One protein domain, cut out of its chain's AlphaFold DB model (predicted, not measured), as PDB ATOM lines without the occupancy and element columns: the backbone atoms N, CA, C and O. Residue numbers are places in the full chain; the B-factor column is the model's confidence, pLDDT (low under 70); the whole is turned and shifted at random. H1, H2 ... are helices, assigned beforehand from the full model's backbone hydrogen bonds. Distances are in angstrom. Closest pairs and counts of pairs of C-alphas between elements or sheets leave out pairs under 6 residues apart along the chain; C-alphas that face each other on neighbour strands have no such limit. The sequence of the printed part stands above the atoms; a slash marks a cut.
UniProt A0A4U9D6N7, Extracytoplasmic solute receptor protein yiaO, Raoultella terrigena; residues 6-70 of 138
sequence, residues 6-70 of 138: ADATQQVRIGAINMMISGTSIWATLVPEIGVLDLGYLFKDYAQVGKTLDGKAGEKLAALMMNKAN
ATOM      1  N   ALA A   6     -10.546  -4.909  32.905       87.94
ATOM      2  CA  ALA A   6     -10.850  -4.308  31.606       87.94
ATOM      3  C   ALA A   6     -11.278  -5.350  30.553       87.94
ATOM      4  O   ALA A   6     -12.219  -5.101  29.801       87.94
ATOM      5  N   ASP A   7     -10.653  -6.531  30.537       90.75
ATOM      6  CA  ASP A   7     -11.011  -7.617  29.616       90.75
ATOM      7  C   ASP A   7     -12.402  -8.163  29.951       90.75
ATOM      8  O   ASP A   7     -13.235  -8.345  29.062       90.75
ATOM      9  N   ALA A   8     -12.688  -8.359  31.242       92.31
ATOM     10  CA  ALA A   8     -14.007  -8.780  31.711       92.31
ATOM     11  C   ALA A   8     -15.093  -7.750  31.345       92.31
ATOM     12  O   ALA A   8     -16.186  -8.119  30.924       92.31
ATOM     13  N   THR A   9     -14.767  -6.458  31.415       92.31
ATOM     14  CA  THR A   9     -15.659  -5.364  31.003       92.31
ATOM     15  C   THR A   9     -15.998  -5.438  29.508       92.31
ATOM     16  O   THR A   9     -17.164  -5.301  29.129       92.31
ATOM     17  N   GLN A  10     -15.015  -5.731  28.645       92.44
ATOM     18  CA  GLN A  10     -15.275  -5.981  27.218       92.44
ATOM     19  C   GLN A  10     -16.140  -7.227  27.009       92.44
ATOM     20  O   GLN A  10     -17.051  -7.211  26.183       92.44
ATOM     21  N   GLN A  11     -15.888  -8.294  27.770       94.38
ATOM     22  CA  GLN A  11     -16.667  -9.528  27.691       94.38
ATOM     23  C   GLN A  11     -18.132  -9.327  28.108       94.38
ATOM     24  O   GLN A  11     -19.011  -9.930  27.494       94.38
ATOM     25  N   VAL A  12     -18.415  -8.454  29.082       95.00
ATOM     26  CA  VAL A  12     -19.798  -8.066  29.415       95.00
ATOM     27  C   VAL A  12     -20.449  -7.310  28.267       95.00
ATOM     28  O   VAL A  12     -21.558  -7.647  27.863       95.00
ATOM     29  N   ARG A  13     -19.745  -6.338  27.680       92.88
ATOM     30  CA  ARG A  13     -20.249  -5.560  26.538       92.88
ATOM     31  C   ARG A  13     -20.655  -6.433  25.343       92.88
ATOM     32  O   ARG A  13     -21.627  -6.111  24.664       92.88
ATOM     33  N   ILE A  14     -19.930  -7.522  25.079       94.62
ATOM     34  CA  ILE A  14     -20.250  -8.464  23.988       94.62
ATOM     35  C   ILE A  14     -21.184  -9.609  24.418       94.62
ATOM     36  O   ILE A  14     -21.497 -10.470  23.601       94.62
ATOM     37  N   GLY A  15     -21.610  -9.652  25.685       94.38
ATOM     38  CA  GLY A  15     -22.508 -10.678  26.222       94.38
ATOM     39  C   GLY A  15     -21.859 -12.029  26.552       94.38
ATOM     40  O   GLY A  15     -22.574 -12.975  26.868       94.38
ATOM     41  N   ALA A  16     -20.526 -12.137  26.506       95.31
ATOM     42  CA  ALA A  16     -19.795 -13.350  26.892       95.31
ATOM     43  C   ALA A  16     -19.756 -13.552  28.420       95.31
ATOM     44  O   ALA A  16     -19.766 -14.687  28.895       95.31
ATOM     45  N   ILE A  17     -19.752 -12.457  29.189       95.19
ATOM     46  CA  ILE A  17     -20.032 -12.455  30.631       95.19
ATOM     47  C   ILE A  17     -21.406 -11.816  30.830       95.19
ATOM     48  O   ILE A  17     -21.654 -10.715  30.348       95.19
ATOM     49  N   ASN A  18     -22.307 -12.472  31.562       93.62
ATOM     50  CA  ASN A  18     -23.667 -11.952  31.734       93.62
ATOM     51  C   ASN A  18     -23.758 -10.794  32.735       93.62
ATOM     52  O   ASN A  18     -24.582  -9.903  32.559       93.62
ATOM     53  N   MET A  19     -22.950 -10.814  33.799       93.19
ATOM     54  CA  MET A  19     -22.977  -9.807  34.863       93.19
ATOM     55  C   MET A  19     -21.597  -9.644  35.498       93.19
ATOM     56  O   MET A  19     -20.848 -10.611  35.635       93.19
ATOM     57  N   MET A  20     -21.287  -8.428  35.946       91.69
ATOM     58  CA  MET A  20     -20.106  -8.143  36.760       91.69
ATOM     59  C   MET A  20     -20.380  -7.007  37.743       91.69
ATOM     60  O   MET A  20     -21.221  -6.145  37.494       91.69
ATOM     61  N   ILE A  21     -19.614  -6.982  38.830       90.88
ATOM     62  CA  ILE A  21     -19.505  -5.830  39.726       90.88
ATOM     63  C   ILE A  21     -18.113  -5.243  39.503       90.88
ATOM     64  O   ILE A  21     -17.124  -5.971  39.565       90.88
ATOM     65  N   SER A  22     -18.033  -3.949  39.204       88.44
ATOM     66  CA  SER A  22     -16.769  -3.267  38.914       88.44
ATOM     67  C   SER A  22     -16.870  -1.776  39.207       88.44
ATOM     68  O   SER A  22     -17.964  -1.211  39.249       88.44
ATOM     69  N   GLY A  23     -15.717  -1.147  39.433       89.12
ATOM     70  CA  GLY A  23     -15.625   0.291  39.639       89.12
ATOM     71  C   GLY A  23     -15.876   1.092  38.359       89.12
ATOM     72  O   GLY A  23     -15.530   0.681  37.250       89.12
ATOM     73  N   THR A  24     -16.410   2.298  38.532       89.50
ATOM     74  CA  THR A  24     -16.669   3.294  37.476       89.50
ATOM     75  C   THR A  24     -15.453   3.572  36.600       89.50
ATOM     76  O   THR A  24     -15.589   3.733  35.393       89.50
ATOM     77  N   SER A  25     -14.259   3.530  37.186       90.19
ATOM     78  CA  SER A  25     -12.980   3.757  36.512       90.19
ATOM     79  C   SER A  25     -12.683   2.794  35.374       90.19
ATOM     80  O   SER A  25     -12.073   3.183  34.381       90.19
ATOM     81  N   ILE A  26     -13.104   1.536  35.493       91.75
ATOM     82  CA  ILE A  26     -12.891   0.564  34.419       91.75
ATOM     83  C   ILE A  26     -13.925   0.780  33.319       91.75
ATOM     84  O   ILE A  26     -13.569   0.833  32.144       91.75
ATOM     85  N   TRP A  27     -15.183   1.026  33.687       92.69
ATOM     86  CA  TRP A  27     -16.238   1.384  32.737       92.69
ATOM     87  C   TRP A  27     -15.959   2.689  31.984       92.69
ATOM     88  O   TRP A  27     -16.324   2.799  30.814       92.69
ATOM     89  N   ALA A  28     -15.238   3.636  32.590       92.12
ATOM     90  CA  ALA A  28     -14.806   4.876  31.946       92.12
ATOM     91  C   ALA A  28     -13.877   4.649  30.735       92.12
ATOM     92  O   ALA A  28     -13.764   5.523  29.881       92.12
ATOM     93  N   THR A  29     -13.255   3.470  30.608       87.50
ATOM     94  CA  THR A  29     -12.489   3.095  29.403       87.50
ATOM     95  C   THR A  29     -13.380   2.822  28.184       87.50
ATOM     96  O   THR A  29     -12.917   2.925  27.051       87.50
ATOM     97  N   LEU A  30     -14.658   2.501  28.409       91.12
ATOM     98  CA  LEU A  30     -15.675   2.285  27.377       91.12
ATOM     99  C   LEU A  30     -16.607   3.486  27.216       91.12
ATOM    100  O   LEU A  30     -16.975   3.842  26.099       91.12
ATOM    101  N   VAL A  31     -17.000   4.097  28.334       94.88
ATOM    102  CA  VAL A  31     -17.924   5.232  28.393       94.88
ATOM    103  C   VAL A  31     -17.272   6.345  29.220       94.88
ATOM    104  O   VAL A  31     -17.490   6.409  30.431       94.88
ATOM    105  N   PRO A  32     -16.453   7.218  28.600       93.38
ATOM    106  CA  PRO A  32     -15.639   8.207  29.312       93.38
ATOM    107  C   PRO A  32     -16.420   9.117  30.264       93.38
ATOM    108  O   PRO A  32     -15.899   9.505  31.308       93.38
ATOM    109  N   GLU A  33     -17.684   9.417  29.957       94.62
ATOM    110  CA  GLU A  33     -18.548  10.240  30.811       94.62
ATOM    111  C   GLU A  33     -18.794   9.646  32.201       94.62
ATOM    112  O   GLU A  33     -18.980  10.397  33.157       94.62
ATOM    113  N   ILE A  34     -18.743   8.319  32.348       94.31
ATOM    114  CA  ILE A  34     -18.865   7.659  33.658       94.31
ATOM    115  C   ILE A  34     -17.694   8.022  34.572       94.31
ATOM    116  O   ILE A  34     -17.847   8.052  35.794       94.31
ATOM    117  N   GLY A  35     -16.553   8.397  33.985       92.62
ATOM    118  CA  GLY A  35     -15.391   8.894  34.707       92.62
ATOM    119  C   GLY A  35     -15.683  10.127  35.563       92.62
ATOM    120  O   GLY A  35     -14.899  10.410  36.462       92.62
ATOM    121  N   VAL A  36     -16.805  10.836  35.367       93.69
ATOM    122  CA  VAL A  36     -17.223  11.929  36.265       93.69
ATOM    123  C   VAL A  36     -17.251  11.495  37.732       93.69
ATOM    124  O   VAL A  36     -16.883  12.281  38.595       93.69
ATOM    125  N   LEU A  37     -17.594  10.233  38.017       92.50
ATOM    126  CA  LEU A  37     -17.632   9.681  39.375       92.50
ATOM    127  C   LEU A  37     -16.243   9.462  39.997       92.50
ATOM    128  O   LEU A  37     -16.146   9.229  41.200       92.50
ATOM    129  N   ASP A  38     -15.179   9.583  39.202       91.50
ATOM    130  CA  ASP A  38     -13.787   9.441  39.634       91.50
ATOM    131  C   ASP A  38     -13.103  10.788  39.917       91.50
ATOM    132  O   ASP A  38     -11.902  10.831  40.196       91.50
ATOM    133  N   LEU A  39     -13.838  11.902  39.824       92.88
ATOM    134  CA  LEU A  39     -13.316  13.213  40.200       92.88
ATOM    135  C   LEU A  39     -12.936  13.232  41.687       92.88
ATOM    136  O   LEU A  39     -13.720  12.848  42.560       92.88
ATOM    137  N   GLY A  40     -11.726  13.715  41.975       91.38
ATOM    138  CA  GLY A  40     -11.257  13.908  43.341       91.38
ATOM    139  C   GLY A  40     -12.191  14.818  44.135       91.38
ATOM    140  O   GLY A  40     -12.597  15.870  43.650       91.38
ATOM    141  N   TYR A  41     -12.512  14.407  45.364       91.50
ATOM    142  CA  TYR A  41     -13.338  15.168  46.312       91.50
ATOM    143  C   TYR A  41     -14.770  15.491  45.837       91.50
ATOM    144  O   TYR A  41     -15.414  16.374  46.398       91.50
ATOM    145  N   LEU A  42     -15.297  14.765  44.840       94.00
ATOM    146  CA  LEU A  42     -16.650  14.981  44.306       94.00
ATOM    147  C   LEU A  42     -17.758  14.830  45.362       94.00
ATOM    148  O   LEU A  42     -18.762  15.542  45.323       94.00
ATOM    149  N   PHE A  43     -17.583  13.892  46.292       93.31
ATOM    150  CA  PHE A  43     -18.562  13.572  47.324       93.31
ATOM    151  C   PHE A  43     -17.975  13.785  48.716       93.31
ATOM    152  O   PHE A  43     -16.831  13.414  48.981       93.31
ATOM    153  N   LYS A  44     -18.786  14.345  49.614       92.94
ATOM    154  CA  LYS A  44     -18.444  14.576  51.019       92.94
ATOM    155  C   LYS A  44     -18.570  13.307  51.864       92.94
ATOM    156  O   LYS A  44     -17.785  13.103  52.783       92.94
ATOM    157  N   ASP A  45     -19.573  12.485  51.574       92.56
ATOM    158  CA  ASP A  45     -19.899  11.275  52.326       92.56
ATOM    159  C   ASP A  45     -20.701  10.276  51.470       92.56
ATOM    160  O   ASP A  45     -21.153  10.586  50.363       92.56
ATOM    161  N   TYR A  46     -20.884   9.057  51.983       91.38
ATOM    162  CA  TYR A  46     -21.616   8.001  51.276       91.38
ATOM    163  C   TYR A  46     -23.113   8.274  51.134       91.38
ATOM    164  O   TYR A  46     -23.721   7.792  50.180       91.38
ATOM    165  N   ALA A  47     -23.713   9.052  52.039       92.50
ATOM    166  CA  ALA A  47     -25.125   9.403  51.933       92.50
ATOM    167  C   ALA A  47     -25.361  10.302  50.711       92.50
ATOM    168  O   ALA A  47     -26.329  10.109  49.970       92.50
ATOM    169  N   GLN A  48     -24.442  11.235  50.445       93.69
ATOM    170  CA  GLN A  48     -24.454  12.041  49.231       93.69
ATOM    171  C   GLN A  48     -24.258  11.183  47.974       93.69
ATOM    172  O   GLN A  48     -24.951  11.418  46.983       93.69
ATOM    173  N   VAL A  49     -23.357  10.190  48.009       93.12
ATOM    174  CA  VAL A  49     -23.153   9.246  46.891       93.12
ATOM    175  C   VAL A  49     -24.459   8.523  46.562       93.12
ATOM    176  O   VAL A  49     -24.927   8.624  45.430       93.12
ATOM    177  N   GLY A  50     -25.072   7.869  47.556       92.75
ATOM    178  CA  GLY A  50     -26.328   7.133  47.384       92.75
ATOM    179  C   GLY A  50     -27.432   8.025  46.828       92.75
ATOM    180  O   GLY A  50     -27.933   7.780  45.739       92.75
ATOM    181  N   LYS A  51     -27.707   9.165  47.477       94.44
ATOM    182  CA  LYS A  51     -28.740  10.110  47.015       94.44
ATOM    183  C   LYS A  51     -28.512  10.606  45.581       94.44
ATOM    184  O   LYS A  51     -29.473  10.876  44.863       94.44
ATOM    185  N   THR A  52     -27.257  10.780  45.173       95.19
ATOM    186  CA  THR A  52     -26.922  11.242  43.818       95.19
ATOM    187  C   THR A  52     -27.154  10.141  42.784       95.19
ATOM    188  O   THR A  52     -27.762  10.402  41.743       95.19
ATOM    189  N   LEU A  53     -26.686   8.924  43.066       95.12
ATOM    190  CA  LEU A  53     -26.762   7.784  42.148       95.12
ATOM    191  C   LEU A  53     -28.149   7.126  42.111       95.12
ATOM    192  O   LEU A  53     -28.517   6.576  41.081       95.12
ATOM    193  N   ASP A  54     -28.948   7.264  43.165       94.81
ATOM    194  CA  ASP A  54     -30.361   6.855  43.180       94.81
ATOM    195  C   ASP A  54     -31.277   7.888  42.499       94.81
ATOM    196  O   ASP A  54     -32.471   7.663  42.322       94.81
ATOM    197  N   GLY A  55     -30.735   9.056  42.140       95.50
ATOM    198  CA  GLY A  55     -31.470  10.136  41.493       95.50
ATOM    199  C   GLY A  55     -31.180  10.274  39.997       95.50
ATOM    200  O   GLY A  55     -30.548   9.440  39.349       95.50
ATOM    201  N   LYS A  56     -31.568  11.435  39.452       97.25
ATOM    202  CA  LYS A  56     -31.427  11.781  38.022       97.25
ATOM    203  C   LYS A  56     -30.005  11.647  37.471       97.25
ATOM    204  O   LYS A  56     -29.833  11.508  36.263       97.25
ATOM    205  N   ALA A  57     -28.979  11.774  38.314       96.38
ATOM    206  CA  ALA A  57     -27.602  11.608  37.863       96.38
ATOM    207  C   ALA A  57     -27.311  10.136  37.539       96.38
ATOM    208  O   ALA A  57     -26.816   9.860  36.449       96.38
ATOM    209  N   GLY A  58     -27.686   9.200  38.416       96.31
ATOM    210  CA  GLY A  58     -27.545   7.770  38.142       96.31
ATOM    211  C   GLY A  58     -28.369   7.309  36.946       96.31
ATOM    212  O   GLY A  58     -27.841   6.605  36.093       96.31
ATOM    213  N   GLU A  59     -29.607   7.789  36.793       97.62
ATOM    214  CA  GLU A  59     -30.434   7.497  35.608       97.62
ATOM    215  C   GLU A  59     -29.741   7.917  34.300       97.62
ATOM    216  O   GLU A  59     -29.687   7.152  33.335       97.62
ATOM    217  N   LYS A  60     -29.152   9.122  34.271       98.00
ATOM    218  CA  LYS A  60     -28.399   9.620  33.108       98.00
ATOM    219  C   LYS A  60     -27.164   8.772  32.820       98.00
ATOM    220  O   LYS A  60     -26.881   8.484  31.659       98.00
ATOM    221  N   LEU A  61     -26.428   8.381  33.856       97.56
ATOM    222  CA  LEU A  61     -25.239   7.544  33.717       97.56
ATOM    223  C   LEU A  61     -25.607   6.132  33.233       97.56
ATOM    224  O   LEU A  61     -24.951   5.608  32.334       97.56
ATOM    225  N   ALA A  62     -26.691   5.545  33.740       97.50
ATOM    226  CA  ALA A  62     -27.207   4.256  33.283       97.50
ATOM    227  C   ALA A  62     -27.669   4.311  31.818       97.50
ATOM    228  O   ALA A  62     -27.359   3.411  31.036       97.50
ATOM    229  N   ALA A  63     -28.335   5.395  31.409       98.31
ATOM    230  CA  ALA A  63     -28.706   5.611  30.013       98.31
ATOM    231  C   ALA A  63     -27.475   5.725  29.097       98.31
ATOM    232  O   ALA A  63     -27.467   5.161  28.004       98.31
ATOM    233  N   LEU A  64     -26.408   6.401  29.539       98.06
ATOM    234  CA  LEU A  64     -25.143   6.460  28.796       98.06
ATOM    235  C   LEU A  64     -24.510   5.072  28.640       98.06
ATOM    236  O   LEU A  64     -24.070   4.733  27.542       98.06
ATOM    237  N   MET A  65     -24.506   4.265  29.704       97.50
ATOM    238  CA  MET A  65     -24.019   2.882  29.665       97.50
ATOM    239  C   MET A  65     -24.789   2.029  28.657       97.50
ATOM    240  O   MET A  65     -24.174   1.357  27.827       97.50
ATOM    241  N   MET A  66     -26.119   2.110  28.663       97.56
ATOM    242  CA  MET A  66     -26.941   1.396  27.688       97.56
ATOM    243  C   MET A  66     -26.635   1.870  26.260       97.56
ATOM    244  O   MET A  66     -26.278   1.066  25.403       97.56
ATOM    245  N   ASN A  67     -26.686   3.181  26.014       97.56
ATOM    246  CA  ASN A  67     -26.577   3.749  24.667       97.56
ATOM    247  C   ASN A  67     -25.191   3.576  24.033       97.56
ATOM    248  O   ASN A  67     -25.088   3.470  22.812       97.56
ATOM    249  N   LYS A  68     -24.120   3.592  24.834       97.25
ATOM    250  CA  LYS A  68     -22.739   3.575  24.323       97.25
ATOM    251  C   LYS A  68     -22.040   2.231  24.474       97.25
ATOM    252  O   LYS A  68     -21.159   1.918  23.675       97.25
ATOM    253  N   ALA A  69     -22.410   1.446  25.483       95.69
ATOM    254  CA  ALA A  69     -21.764   0.171  25.775       95.69
ATOM    255  C   ALA A  69     -22.694  -1.037  25.635       95.69
ATOM    256  O   ALA A  69     -22.184  -2.148  25.728       95.69
ATOM    257  N   ASN A  70     -23.999  -0.863  25.383       95.50
ATOM    258  CA  ASN A  70     -24.983  -1.952  25.409       95.50
ATOM    259  C   ASN A  70     -24.965  -2.713  26.751       95.50
ATOM    260  O   ASN A  70     -25.032  -3.939  26.801       95.50
TER     261      ASN A  70
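Overview. This is residues 6 to 70 of the 138 residues of the protein "Extracytoplasmic solute receptor protein yiaO" of Raoultella terrigena (UniProt A0A4U9D6N7). Four short helices, H1 to H4, follow one another from one end of an elongated domain to the other, and the longest, H5, folds back from H4 past H3 towards H1. The printed part has 65 residues, 41 of them in the five named helices, which follow along the chain in the order H1, H2, H3, H4, H5; there is no named strand, and the class is all helix. The whole is only just compact, close to loose: radius of gyration of the C-alphas 12.5 A, spans 36 by 21 by 18 A.

Along the chain. H1, residues 6 to 13, begins at C-alpha 6 (-10.850, -4.308, 31.606). H2 is residues 24 to 27, H3 32 to 38, H4 46 to 53. H5, residues 56 to 69, 19.4 A long, ends at C-alpha 69 (-21.764, 0.171, 25.775).

Arrangement. H1 touches H2, closest C-alphas Ala 6 and Ile 26, 6.0 A. H2 touches H3, closest Ser 25 and Gly 35, 6.0 A. H3 and residues 61 to 64 of H5 only just touch, with 3 pairs of C-alphas within 8 A, closest Ile 34 and Leu 61, 6.4 A; the tilt is steep, 40 degrees, opposite ways. H4 and H5 are close but not clearly touching, closest Thr 52 and Gly 58, 6.7 A. Every O i to N i+4 pair is within hydrogen-bond range in H1, H4 and H5; H3 has 0 of 3, but 4 of 4 O i to N i+3; H2 is too short.

Size, cuts and confidence. The printed part has no cut and no long link; no printed residue is under 70.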